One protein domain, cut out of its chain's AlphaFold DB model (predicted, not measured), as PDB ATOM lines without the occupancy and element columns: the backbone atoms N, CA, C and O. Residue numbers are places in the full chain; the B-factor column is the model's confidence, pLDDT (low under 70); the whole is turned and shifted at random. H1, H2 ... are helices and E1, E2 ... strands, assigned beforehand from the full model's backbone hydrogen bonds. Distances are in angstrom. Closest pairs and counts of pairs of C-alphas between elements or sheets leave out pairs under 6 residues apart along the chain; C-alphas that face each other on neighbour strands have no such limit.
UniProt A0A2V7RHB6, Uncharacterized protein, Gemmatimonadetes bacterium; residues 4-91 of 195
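AT A GLANCE: This is residues 4 to 91 of the 195 residues of an uncharacterized protein of Gemmatimonadetes bacterium (UniProt A0A2V7RHB6). Six strands ring round into one small closed barrel, and a helix of four residues, H1, packs on it beside the first residue of E4. Round the ring run E1, E2, E5, E4, E3, E6 and back to E1, each antiparallel to its neighbours; E1 bends by 64 degrees at residue 12. The printed part has 88 residues, with E1, E2, E3, E4, E5, H1 and E6 in chain order, and is mostly strand, though under half of its residues are in named elements. It is compact and rounded, with a radius of gyration of the C-alphas of 11.9 A and spans of 34 by 26 by 24 A.

IN THESE COORDINATES: Find C-alpha 8 at (13.208, -39.171, -43.073); from there E1 runs over residues 8 to 16, 22.3 A from first to last C-alpha. E2 follows at residues 23 to 29, 18.2 A long. Next come E3, residues 39 to 42, and E4, residues 50 to 54. E5 takes residues 65 to 69, and H1 residues 71 to 74, beginning at C-alpha 71, (-4.067, -46.546, -42.770). E6, residues 83 to 88, is 15.8 A long and ends at C-alpha 88, (10.154, -46.078, -33.912).

HOW THE PARTS SIT: Start on the barrel at the hairpin of E1 and E2, where N 12 and O 26 are 2.8 A apart, within hydrogen-bond range. On the other side of E2 lies E5, with N 25 and O 67 at 2.8 A. E5 and E4 form a hairpin, with N 53 and O 68 at 2.9 A, and so do E4 and E3, with N 42 and O 50 at 2.9 A. E3, E4 and E5 are a meander, each strand the antiparallel neighbour of the one before; with E2, the antiparallel neighbour of E5, they make a Greek key. Pairing is staggered on E6: residues 86 to 88 pair with E3, with N 41 and O 87 at 2.8 A, and residues 83 to 85 with E1, closing the ring with N 9 and O 84 at 2.8 A. E1 and E4 are apart, as are E4 and E6, E5 and E6, and E2 and E3. H1 is on the barrel; its closest C-alphas to E4 are those of Asp 71 and Leu 50, 5.9 A apart. H1 is too short for any O i to N i+4 pair; its one O i to N i+3 pair is within range.

THE WHOLE: Look for the two C-alphas farthest apart at Gly 5 and Gly 19, 37.0 A from each other. The printed part has no cut; the link from E5 to H1 is tight, and the other links are short. The mean pLDDT of the printed part is 95.0, and no printed residue is under 70.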
ATOM      1  N   SER A   4      13.346 -32.604 -38.294       96.50
ATOM      2  CA  SER A   4      14.330 -32.818 -39.362       96.50
ATOM      3  C   SER A   4      15.522 -33.667 -38.908       96.50
ATOM      4  O   SER A   4      16.220 -34.235 -39.745       96.50
ATOM      5  N   GLY A   5      15.731 -33.791 -37.590       96.06
ATOM      6  CA  GLY A   5      16.755 -34.650 -36.996       96.06
ATOM      7  C   GLY A   5      16.361 -36.126 -36.865       96.06
ATOM      8  O   GLY A   5      17.215 -36.943 -36.522       96.06
ATOM      9  N   LEU A   6      15.095 -36.477 -37.119       97.50
ATOM     10  CA  LEU A   6      14.646 -37.869 -37.205       97.50
ATOM     11  C   LEU A   6      14.988 -38.469 -38.579       97.50
ATOM     12  O   LEU A   6      15.124 -37.718 -39.553       97.50
ATOM     13  N   PRO A   7      15.058 -39.809 -38.713       97.56
ATOM     14  CA  PRO A   7      15.139 -40.436 -40.026       97.56
ATOM     15  C   PRO A   7      13.961 -40.000 -40.894       97.56
ATOM     16  O   PRO A   7      12.819 -40.001 -40.446       97.56
ATOM     17  N   GLN A   8      14.230 -39.628 -42.138       98.06
ATOM     18  CA  GLN A   8      13.208 -39.171 -43.073       98.06
ATOM     19  C   GLN A   8      12.934 -40.274 -44.089       98.06
ATOM     20  O   GLN A   8      13.827 -40.620 -44.861       98.06
ATOM     21  N   PHE A   9      11.719 -40.819 -44.094       98.00
ATOM     22  CA  PHE A   9      11.272 -41.796 -45.080       98.00
ATOM     23  C   PHE A   9      10.739 -41.076 -46.318       98.00
ATOM     24  O   PHE A   9       9.726 -40.381 -46.244       98.00
ATOM     25  N   THR A  10      11.426 -41.233 -47.448       98.12
ATOM     26  CA  THR A  10      10.999 -40.685 -48.742       98.12
ATOM     27  C   THR A  10      10.328 -41.777 -49.560       98.12
ATOM     28  O   THR A  10      10.951 -42.801 -49.829       98.12
ATOM     29  N   ILE A  11       9.080 -41.551 -49.969       98.06
ATOM     30  CA  ILE A  11       8.316 -42.499 -50.788       98.06
ATOM     31  C   ILE A  11       8.816 -42.435 -52.233       98.06
ATOM     32  O   ILE A  11       8.705 -41.398 -52.882       98.06
ATOM     33  N   GLU A  12       9.323 -43.544 -52.759       98.31
ATOM     34  CA  GLU A  12       9.776 -43.684 -54.150       98.31
ATOM     35  C   GLU A  12       8.716 -44.374 -55.024       98.31
ATOM     36  O   GLU A  12       8.575 -44.055 -56.202       98.31
ATOM     37  N   GLU A  13       7.924 -45.274 -54.439       98.06
ATOM     38  CA  GLU A  13       6.868 -46.021 -55.124       98.06
ATOM     39  C   GLU A  13       5.712 -46.325 -54.157       98.06
ATOM     40  O   GLU A  13       5.919 -46.529 -52.960       98.06
ATOM     41  N   ILE A  14       4.486 -46.378 -54.682       97.19
ATOM     42  CA  ILE A  14       3.290 -46.806 -53.947       97.19
ATOM     43  C   ILE A  14       2.686 -47.983 -54.707       97.19
ATOM     44  O   ILE A  14       2.300 -47.837 -55.868       97.19
ATOM     45  N   ARG A  15       2.600 -49.143 -54.057       96.81
ATOM     46  CA  ARG A  15       2.035 -50.363 -54.638       96.81
ATOM     47  C   ARG A  15       0.713 -50.697 -53.962       96.81
ATOM     48  O   ARG A  15       0.647 -50.851 -52.743       96.81
ATOM     49  N   HIS A  16      -0.315 -50.860 -54.786       94.56
ATOM     50  CA  HIS A  16      -1.621 -51.363 -54.382       94.56
ATOM     51  C   HIS A  16      -1.812 -52.762 -54.953       94.56
ATOM     52  O   HIS A  16      -1.696 -52.959 -56.165       94.56
ATOM     53  N   THR A  17      -2.147 -53.717 -54.095       92.50
ATOM     54  CA  THR A  17      -2.572 -55.044 -54.536       92.50
ATOM     55  C   THR A  17      -4.101 -55.058 -54.585       92.50
ATOM     56  O   THR A  17      -4.740 -54.775 -53.573       92.50
ATOM     57  N   PRO A  18      -4.736 -55.344 -55.737       90.94
ATOM     58  CA  PRO A  18      -6.193 -55.392 -55.817       90.94
ATOM     59  C   PRO A  18      -6.791 -56.364 -54.791       90.94
ATOM     60  O   PRO A  18      -6.428 -57.537 -54.762       90.94
ATOM     61  N   GLY A  19      -7.726 -55.873 -53.975       90.06
ATOM     62  CA  GLY A  19      -8.383 -56.661 -52.925       90.06
ATOM     63  C   GLY A  19      -7.606 -56.767 -51.608       90.06
ATOM     64  O   GLY A  19      -8.141 -57.333 -50.659       90.06
ATOM     65  N   ASP A  20      -6.400 -56.207 -51.529       90.56
ATOM     66  CA  ASP A  20      -5.621 -56.101 -50.296       90.56
ATOM     67  C   ASP A  20      -5.893 -54.738 -49.632       90.56
ATOM     68  O   ASP A  20      -5.768 -53.705 -50.302       90.56
ATOM     69  N   PRO A  21      -6.310 -54.693 -48.352       90.00
ATOM     70  CA  PRO A  21      -6.446 -53.431 -47.632       90.00
ATOM     71  C   PRO A  21      -5.094 -52.772 -47.319       90.00
ATOM     72  O   PRO A  21      -5.069 -51.580 -47.012       90.00
ATOM     73  N   GLU A  22      -3.984 -53.514 -47.373       93.94
ATOM     74  CA  GLU A  22      -2.653 -52.954 -47.170       93.94
ATOM     75  C   GLU A  22      -2.111 -52.280 -48.433       93.94
ATOM     76  O   GLU A  22      -2.265 -52.736 -49.569       93.94
ATOM     77  N   VAL A  23      -1.395 -51.184 -48.211       95.31
ATOM     78  CA  VAL A  23      -0.619 -50.484 -49.226       95.31
ATOM     79  C   VAL A  23       0.852 -50.612 -48.870       95.31
ATOM     80  O   VAL A  23       1.247 -50.426 -47.714       95.31
ATOM     81  N   VAL A  24       1.671 -50.919 -49.876       97.44
ATOM     82  CA  VAL A  24       3.124 -50.996 -49.719       97.44
ATOM     83  C   VAL A  24       3.741 -49.704 -50.234       97.44
ATOM     84  O   VAL A  24       3.654 -49.382 -51.420       97.44
ATOM     85  N   LEU A  25       4.378 -48.969 -49.332       97.56
ATOM     86  CA  LEU A  25       5.182 -47.793 -49.626       97.56
ATOM     87  C   LEU A  25       6.631 -48.245 -49.741       97.56
ATOM     88  O   LEU A  25       7.214 -48.724 -48.769       97.56
ATOM     89  N   VAL A  26       7.215 -48.102 -50.921       98.06
ATOM     90  CA  VAL A  26       8.635 -48.383 -51.127       98.06
ATOM     91  C   VAL A  26       9.380 -47.067 -51.060       98.06
ATOM     92  O   VAL A  26       8.989 -46.096 -51.711       98.06
ATOM     93  N   GLY A  27      10.436 -47.014 -50.263       97.69
ATOM     94  CA  GLY A  27      11.169 -45.780 -50.042       97.69
ATOM     95  C   GLY A  27      12.546 -45.986 -49.444       97.69
ATOM     96  O   GLY A  27      13.042 -47.108 -49.345       97.69
ATOM     97  N   ARG A  28      13.163 -44.881 -49.028       97.88
ATOM     98  CA  ARG A  28      14.476 -44.871 -48.368       97.88
ATOM     99  C   ARG A  28      14.475 -43.952 -47.164       97.88
ATOM    100  O   ARG A  28      13.718 -42.982 -47.115       97.88
ATOM    101  N   LEU A  29      15.361 -44.246 -46.220       98.06
ATOM    102  CA  LEU A  29      15.583 -43.431 -45.034       98.06
ATOM    103  C   LEU A  29      16.812 -42.539 -45.215       98.06
ATOM    104  O   LEU A  29      17.861 -43.000 -45.653       98.06
ATOM    105  N   SER A  30      16.715 -41.272 -44.811       97.88
ATOM    106  CA  SER A  30      17.855 -40.341 -44.846       97.88
ATOM    107  C   SER A  30      19.051 -40.807 -44.000       97.88
ATOM    108  O   SER A  30      20.203 -40.557 -44.358       97.88
ATOM    109  N   HIS A  31      18.792 -41.489 -42.882       97.00
ATOM    110  CA  HIS A  31      19.781 -42.146 -42.028       97.00
ATOM    111  C   HIS A  31      19.122 -43.250 -41.189       97.00
ATOM    112  O   HIS A  31      17.903 -43.336 -41.134       97.00
ATOM    113  N   LEU A  32      19.909 -44.075 -40.488       96.62
ATOM    114  CA  LEU A  32      19.381 -45.202 -39.698       96.62
ATOM    115  C   LEU A  32      19.375 -44.978 -38.175       96.62
ATOM    116  O   LEU A  32      18.911 -45.833 -37.425       96.62
ATOM    117  N   ARG A  33      19.876 -43.834 -37.685       96.06
ATOM    118  CA  ARG A  33      19.861 -43.523 -36.243       96.06
ATOM    119  C   ARG A  33      18.423 -43.510 -35.713       96.06
ATOM    120  O   ARG A  33      17.645 -42.659 -36.120       96.06
ATOM    121  N   GLY A  34      18.113 -44.419 -34.788       93.50
ATOM    122  CA  GLY A  34      16.782 -44.547 -34.181       93.50
ATOM    123  C   GLY A  34      15.837 -45.526 -34.886       93.50
ATOM    124  O   GLY A  34      14.712 -45.680 -34.436       93.50
ATOM    125  N   VAL A  35      16.270 -46.219 -35.945       96.12
ATOM    126  CA  VAL A  35      15.457 -47.246 -36.626       96.12
ATOM    127  C   VAL A  35      15.785 -48.621 -36.052       96.12
ATOM    128  O   VAL A  35      16.861 -49.153 -36.315       96.12
ATOM    129  N   ARG A  36      14.895 -49.170 -35.213       94.06
ATOM    130  CA  ARG A  36      15.210 -50.348 -34.379       94.06
ATOM    131  C   ARG A  36      14.149 -51.431 -34.390       94.06
ATOM    132  O   ARG A  36      14.477 -52.587 -34.146       94.06
ATOM    133  N   ASN A  37      12.905 -51.066 -34.659       94.31
ATOM    134  CA  ASN A  37      11.789 -51.987 -34.724       94.31
ATOM    135  C   ASN A  37      11.283 -52.159 -36.154       94.31
ATOM    136  O   ASN A  37      11.403 -51.281 -37.009       94.31
ATOM    137  N   GLN A  38      10.680 -53.322 -36.400       96.94
ATOM    138  CA  GLN A  38       9.965 -53.604 -37.644       96.94
ATOM    139  C   GLN A  38       8.637 -52.855 -37.733       96.94
ATOM    140  O   GLN A  38       8.036 -52.852 -38.794       96.94
ATOM    141  N   ALA A  39       8.169 -52.234 -36.654       97.50
ATOM    142  CA  ALA A  39       7.020 -51.344 -36.668       97.50
ATOM    143  C   ALA A  39       7.486 -49.905 -36.451       97.50
ATOM    144  O   ALA A  39       8.446 -49.657 -35.713       97.50
ATOM    145  N   ALA A  40       6.784 -48.959 -37.066       97.69
ATOM    146  CA  ALA A  40       7.047 -47.538 -36.904       97.69
ATOM    147  C   ALA A  40       5.829 -46.698 -37.280       97.69
ATOM    148  O   ALA A  40       4.845 -47.200 -37.827       97.69
ATOM    149  N   TRP A  41       5.936 -45.404 -37.001       97.94
ATOM    150  CA  TRP A  41       5.036 -44.381 -37.498       97.94
ATOM    151  C   TRP A  41       5.722 -43.546 -38.578       97.94
ATOM    152  O   TRP A  41       6.850 -43.083 -38.390       97.94
ATOM    153  N   LEU A  42       4.999 -43.264 -39.660       97.62
ATOM    154  CA  LEU A  42       5.283 -42.124 -40.529       97.62
ATOM    155  C   LEU A  42       4.540 -40.913 -39.966       97.62
ATOM    156  O   LEU A  42       3.311 -40.808 -40.068       97.62
ATOM    157  N   TYR A  43       5.290 -40.029 -39.308       97.44
ATOM    158  CA  TYR A  43       4.735 -38.917 -38.549       97.44
ATOM    159  C   TYR A  43       4.115 -37.855 -39.449       97.44
ATOM    160  O   TYR A  43       4.713 -37.407 -40.430       97.44
ATOM    161  N   ARG A  44       2.931 -37.388 -39.055       95.38
ATOM    162  CA  ARG A  44       2.224 -36.280 -39.696       95.38
ATOM    163  C   ARG A  44       1.948 -35.205 -38.657       95.38
ATOM    164  O   ARG A  44       1.320 -35.471 -37.639       95.38
ATOM    165  N   SER A  45       2.403 -33.982 -38.929       90.75
ATOM    166  CA  SER A  45       2.106 -32.823 -38.074       90.75
ATOM    167  C   SER A  45       0.648 -32.376 -38.193       90.75
ATOM    168  O   SER A  45       0.113 -31.743 -37.286       90.75
ATOM    169  N   THR A  46      -0.000 -32.708 -39.311       87.19
ATOM    170  CA  THR A  46      -1.418 -32.454 -39.562       87.19
ATOM    171  C   THR A  46      -2.142 -33.772 -39.801       87.19
ATOM    172  O   THR A  46      -1.871 -34.458 -40.786       87.19
ATOM    173  N   GLY A  47      -3.101 -34.089 -38.934       89.38
ATOM    174  CA  GLY A  47      -3.888 -35.319 -39.021       89.38
ATOM    175  C   GLY A  47      -3.199 -36.546 -38.408       89.38
ATOM    176  O   GLY A  47      -2.118 -36.432 -37.831       89.38
ATOM    177  N   PRO A  48      -3.839 -37.726 -38.492       93.44
ATOM    178  CA  PRO A  48      -3.319 -38.954 -37.890       93.44
ATOM    179  C   PRO A  48      -2.008 -39.401 -38.543       93.44
ATOM    180  O   PRO A  48      -1.913 -39.433 -39.767       93.44
ATOM    181  N   SER A  49      -1.004 -39.777 -37.754       96.31
ATOM    182  CA  SER A  49       0.200 -40.426 -38.297       96.31
ATOM    183  C   SER A  49      -0.128 -41.838 -38.790       96.31
ATOM    184  O   SER A  49      -1.070 -42.454 -38.298       96.31
ATOM    185  N   LEU A  50       0.641 -42.351 -39.749       96.50
ATOM    186  CA  LEU A  50       0.418 -43.691 -40.305       96.50
ATOM    187  C   LEU A  50       1.233 -44.702 -39.519       96.50
ATOM    188  O   LEU A  50       2.451 -44.542 -39.468       96.50
ATOM    189  N   ILE A  51       0.612 -45.743 -38.969       97.38
ATOM    190  CA  ILE A  51       1.348 -46.889 -38.425       97.38
ATOM    191  C   ILE A  51       1.523 -47.964 -39.494       97.38
ATOM    192  O   ILE A  51       0.687 -48.138 -40.382       97.38
ATOM    193  N   GLY A  52       2.639 -48.674 -39.435       97.06
ATOM    194  CA  GLY A  52       2.941 -49.724 -40.381       97.06
ATOM    195  C   GLY A  52       4.145 -50.544 -39.968       97.06
ATOM    196  O   GLY A  52       4.748 -50.328 -38.913       97.06
ATOM    197  N   THR A  53       4.469 -51.513 -40.817       97.88
ATOM    198  CA  THR A  53       5.564 -52.450 -40.584       97.88
ATOM    199  C   THR A  53       6.509 -52.548 -41.771       97.88
ATOM    200  O   THR A  53       6.125 -52.309 -42.912       97.88
ATOM    201  N   VAL A  54       7.756 -52.919 -41.510       97.31
ATOM    202  CA  VAL A  54       8.762 -53.268 -42.509       97.31
ATOM    203  C   VAL A  54       9.152 -54.726 -42.338       97.31
ATOM    204  O   VAL A  54       9.313 -55.214 -41.220       97.31
ATOM    205  N   ALA A  55       9.336 -55.434 -43.451       91.75
ATOM    206  CA  ALA A  55       9.730 -56.844 -43.411       91.75
ATOM    207  C   ALA A  55      11.114 -57.032 -42.766       91.75
ATOM    208  O   ALA A  55      11.352 -57.993 -42.035       91.75
ATOM    209  N   GLN A  56      12.024 -56.090 -43.006       94.44
ATOM    210  CA  GLN A  56      13.373 -56.104 -42.466       94.44
ATOM    211  C   GLN A  56      13.831 -54.676 -42.178       94.44
ATOM    212  O   GLN A  56      13.532 -53.752 -42.934       94.44
ATOM    213  N   ILE A  57      14.572 -54.508 -41.084       94.94
ATOM    214  CA  ILE A  57      15.227 -53.241 -40.768       94.94
ATOM    215  C   ILE A  57      16.394 -53.058 -41.748       94.94
ATOM    216  O   ILE A  57      17.228 -53.964 -41.857       94.94
ATOM    217  N   PRO A  58      16.472 -51.926 -42.466       95.69
ATOM    218  CA  PRO A  58      17.571 -51.665 -43.386       95.69
ATOM    219  C   PRO A  58      18.907 -51.614 -42.645       95.69
ATOM    220  O   PRO A  58      18.994 -51.147 -41.509       95.69
ATOM    221  N   THR A  59      19.959 -52.082 -43.306       94.81
ATOM    222  CA  THR A  59      21.321 -52.110 -42.749       94.81
ATOM    223  C   THR A  59      22.186 -50.967 -43.260       94.81
ATOM    224  O   THR A  59      23.132 -50.551 -42.591       94.81
ATOM    225  N   LEU A  60      21.836 -50.427 -44.426       95.25
ATOM    226  CA  LEU A  60      22.476 -49.292 -45.068       95.25
ATOM    227  C   LEU A  60      21.420 -48.232 -45.398       95.25
ATOM    228  O   LEU A  60      20.264 -48.535 -45.675       95.25
ATOM    229  N   THR A  61      21.814 -46.960 -45.401       90.94
ATOM    230  CA  THR A  61      20.893 -45.833 -45.656       90.94
ATOM    231  C   THR A  61      20.291 -45.831 -47.061       90.94
ATOM    232  O   THR A  61      19.255 -45.222 -47.297       90.94
ATOM    233  N   HIS A  62      20.943 -46.499 -48.009       89.31
ATOM    234  CA  HIS A  62      20.489 -46.606 -49.392       89.31
ATOM    235  C   HIS A  62      19.682 -47.880 -49.665       89.31
ATOM    236  O   HIS A  62      19.252 -48.067 -50.804       89.31
ATOM    237  N   ASP A  63      19.482 -48.734 -48.655       95.19
ATOM    238  CA  ASP A  63      18.618 -49.900 -48.778       95.19
ATOM    239  C   ASP A  63      17.180 -49.444 -49.045       95.19
ATOM    240  O   ASP A  63      16.670 -48.504 -48.427       95.19
ATOM    241  N   SER A  64      16.522 -50.128 -49.979       96.56
ATOM    242  CA  SER A  64      15.092 -49.950 -50.212       96.56
ATOM    243  C   SER A  64      14.314 -50.538 -49.038       96.56
ATOM    244  O   SER A  64      14.549 -51.675 -48.633       96.56
ATOM    245  N   VAL A  65      13.347 -49.783 -48.532       97.69
ATOM    246  CA  VAL A  65      12.483 -50.167 -47.416       97.69
ATOM    247  C   VAL A  65      11.060 -50.335 -47.934       97.69
ATOM    248  O   VAL A  65      10.503 -49.408 -48.516       97.69
ATOM    249  N   GLU A  66      10.470 -51.510 -47.712       97.75
ATOM    250  CA  GLU A  66       9.048 -51.766 -47.971       97.75
ATOM    251  C   GLU A  66       8.246 -51.583 -46.681       97.75
ATOM    252  O   GLU A  66       8.258 -52.449 -45.807       97.75
ATOM    253  N   TYR A  67       7.555 -50.452 -46.572       97.81
ATOM    254  CA  TYR A  67       6.689 -50.103 -45.454       97.81
ATOM    255  C   TYR A  67       5.232 -50.434 -45.780       97.81
ATOM    256  O   TYR A  67       4.678 -49.940 -46.759       97.81
ATOM    257  N   ARG A  68       4.598 -51.269 -44.962       97.56
ATOM    258  CA  ARG A  68       3.234 -51.774 -45.149       97.56
ATOM    259  C   ARG A  68       2.293 -51.112 -44.163       97.56
ATOM    260  O   ARG A  68       2.563 -51.124 -42.965       97.56
ATOM    261  N   THR A  69       1.197 -50.547 -44.655       96.81
ATOM    262  CA  THR A  69       0.181 -49.896 -43.819       96.81
ATOM    263  C   THR A  69      -1.215 -50.066 -44.407       96.81
ATOM    264  O   THR A  69      -1.393 -50.019 -45.624       96.81
ATOM    265  N   SER A  70      -2.214 -50.233 -43.545       94.44
ATOM    266  CA  SER A  70      -3.639 -50.217 -43.898       94.44
ATOM    267  C   SER A  70      -4.284 -48.834 -43.714       94.44
ATOM    268  O   SER A  70      -5.429 -48.620 -44.109       94.44
ATOM    269  N   ASP A  71      -3.543 -47.854 -43.187       90.50
ATOM    270  CA  ASP A  71      -4.067 -46.546 -42.770       90.50
ATOM    271  C   ASP A  71      -4.100 -45.503 -43.896       90.50
ATOM    272  O   ASP A  71      -4.199 -44.302 -43.649       90.50
ATOM    273  N   THR A  72      -4.026 -45.908 -45.164       82.31
ATOM    274  CA  THR A  72      -3.922 -44.940 -46.275       82.31
ATOM    275  C   THR A  72      -5.126 -44.010 -46.401       82.31
ATOM    276  O   THR A  72      -4.971 -42.864 -46.818       82.31
ATOM    277  N   ALA A  73      -6.305 -44.436 -45.935       85.94
ATOM    278  CA  ALA A  73      -7.477 -43.569 -45.823       85.94
ATOM    279  C   ALA A  73      -7.253 -42.361 -44.885       85.94
ATOM    280  O   ALA A  73      -7.923 -41.338 -45.032       85.94
ATOM    281  N   LEU A  74      -6.306 -42.452 -43.945       84.19
ATOM    282  CA  LEU A  74      -5.951 -41.380 -43.012       84.19
ATOM    283  C   LEU A  74      -4.977 -40.353 -43.615       84.19
ATOM    284  O   LEU A  74      -4.828 -39.263 -43.052       84.19
ATOM    285  N   ALA A  75      -4.339 -40.662 -44.750       85.81
ATOM    286  CA  ALA A  75      -3.385 -39.793 -45.442       85.81
ATOM    287  C   ALA A  75      -3.721 -39.665 -46.942       85.81
ATOM    288  O   ALA A  75      -3.022 -40.218 -47.790       85.81
ATOM    289  N   PRO A  76      -4.774 -38.911 -47.308       86.06
ATOM    290  CA  PRO A  76      -5.151 -38.704 -48.709       86.06
ATOM    291  C   PRO A  76      -4.085 -37.959 -49.535       86.06
ATOM    292  O   PRO A  76      -4.133 -37.974 -50.760       86.06
ATOM    293  N   GLU A  77      -3.131 -37.286 -48.890       88.69
ATOM    294  CA  GLU A  77      -2.037 -36.568 -49.547       88.69
ATOM    295  C   GLU A  77      -0.810 -37.432 -49.875       88.69
ATOM    296  O   GLU A  77       0.164 -36.913 -50.432       88.69
ATOM    297  N   LEU A  78      -0.847 -38.717 -49.515       91.56
ATOM    298  CA  LEU A  78       0.237 -39.670 -49.711       91.56
ATOM    299  C   LEU A  78       0.561 -39.789 -51.206       91.56
ATOM    300  O   LEU A  78      -0.300 -40.070 -52.038       91.56
ATOM    301  N   ARG A  79       1.817 -39.512 -51.565       95.38
ATOM    302  CA  ARG A  79       2.282 -39.456 -52.956       95.38
ATOM    303  C   ARG A  79       3.764 -39.784 -53.056       95.38
ATOM    304  O   ARG A  79       4.517 -39.561 -52.109       95.38
ATOM    305  N   VAL A  80       4.192 -40.242 -54.230       97.56
ATOM    306  CA  VAL A  80       5.618 -40.385 -54.553       97.56
ATOM    307  C   VAL A  80       6.328 -39.038 -54.376       97.56
ATOM    308  O   VAL A  80       5.803 -37.986 -54.748       97.56
ATOM    309  N   GLY A  81       7.508 -39.076 -53.764       97.62
ATOM    310  CA  GLY A  81       8.314 -37.922 -53.378       97.62
ATOM    311  C   GLY A  81       7.924 -37.286 -52.042       97.62
ATOM    312  O   GLY A  81       8.614 -36.370 -51.599       97.62
ATOM    313  N   ALA A  82       6.844 -37.728 -51.385       96.75
ATOM    314  CA  ALA A  82       6.530 -37.268 -50.035       96.75
ATOM    315  C   ALA A  82       7.554 -37.798 -49.022       96.75
ATOM    316  O   ALA A  82       8.076 -38.906 -49.166       96.75
ATOM    317  N   VAL A  83       7.822 -36.984 -48.001       97.12
ATOM    318  CA  VAL A  83       8.823 -37.247 -46.966       97.12
ATOM    319  C   VAL A  83       8.149 -37.187 -45.604       97.12
ATOM    320  O   VAL A  83       7.465 -36.208 -45.304       97.12
ATOM    321  N   TYR A  84       8.360 -38.216 -44.787       97.69
ATOM    322  CA  TYR A  84       7.781 -38.316 -43.450       97.69
ATOM    323  C   TYR A  84       8.858 -38.650 -42.412       97.69
ATOM    324  O   TYR A  84       9.654 -39.564 -42.649       97.69
ATOM    325  N   PRO A  85       8.880 -37.972 -41.250       98.00
ATOM    326  CA  PRO A  85       9.724 -38.384 -40.139       98.00
ATOM    327  C   PRO A  85       9.323 -39.777 -39.645       98.00
ATOM    328  O   PRO A  85       8.144 -40.061 -39.429       98.00
ATOM    329  N   TRP A  86      10.314 -40.634 -39.453       97.88
ATOM    330  CA  TRP A  86      10.175 -41.974 -38.907       97.88
ATOM    331  C   TRP A  86      10.236 -41.922 -37.383       97.88
ATOM    332  O   TRP A  86      11.220 -41.448 -36.810       97.88
ATOM    333  N   ILE A  87       9.210 -42.456 -36.727       97.69
ATOM    334  CA  ILE A  87       9.190 -42.657 -35.277       97.69
ATOM    335  C   ILE A  87       9.132 -44.156 -35.022       97.69
ATOM    336  O   ILE A  87       8.206 -44.832 -35.460       97.69
ATOM    337  N   ASP A  88      10.123 -44.675 -34.310       95.19
ATOM    338  CA  ASP A  88      10.154 -46.078 -33.912       95.19
ATOM    339  C   ASP A  88       8.939 -46.447 -33.039       95.19
ATOM    340  O   ASP A  88       8.522 -45.651 -32.199       95.19
ATOM    341  N   TYR A  89       8.374 -47.648 -33.223       94.62
ATOM    342  CA  TYR A  89       7.122 -48.064 -32.572       94.62
ATOM    343  C   TYR A  89       7.152 -48.079 -31.040       94.62
ATOM    344  O   TYR A  89       6.088 -48.031 -30.418       94.62
ATOM    345  N   TYR A  90       8.337 -48.106 -30.417       94.62
ATOM    346  CA  TYR A  90       8.444 -47.893 -28.972       94.62
ATOM    347  C   TYR A  90       7.737 -46.594 -28.545       94.62
ATOM    348  O   TYR A  90       7.020 -46.559 -27.541       94.62
ATOM    349  N   TRP A  91       7.860 -45.549 -29.363       96.44
ATOM    350  CA  TRP A  91       7.173 -44.286 -29.176       96.44
ATOM    351  C   TRP A  91       5.887 -44.223 -29.998       96.44
ATOM    352  O   TRP A  91       5.834 -44.533 -31.185       96.44
TER     353      TRP A  91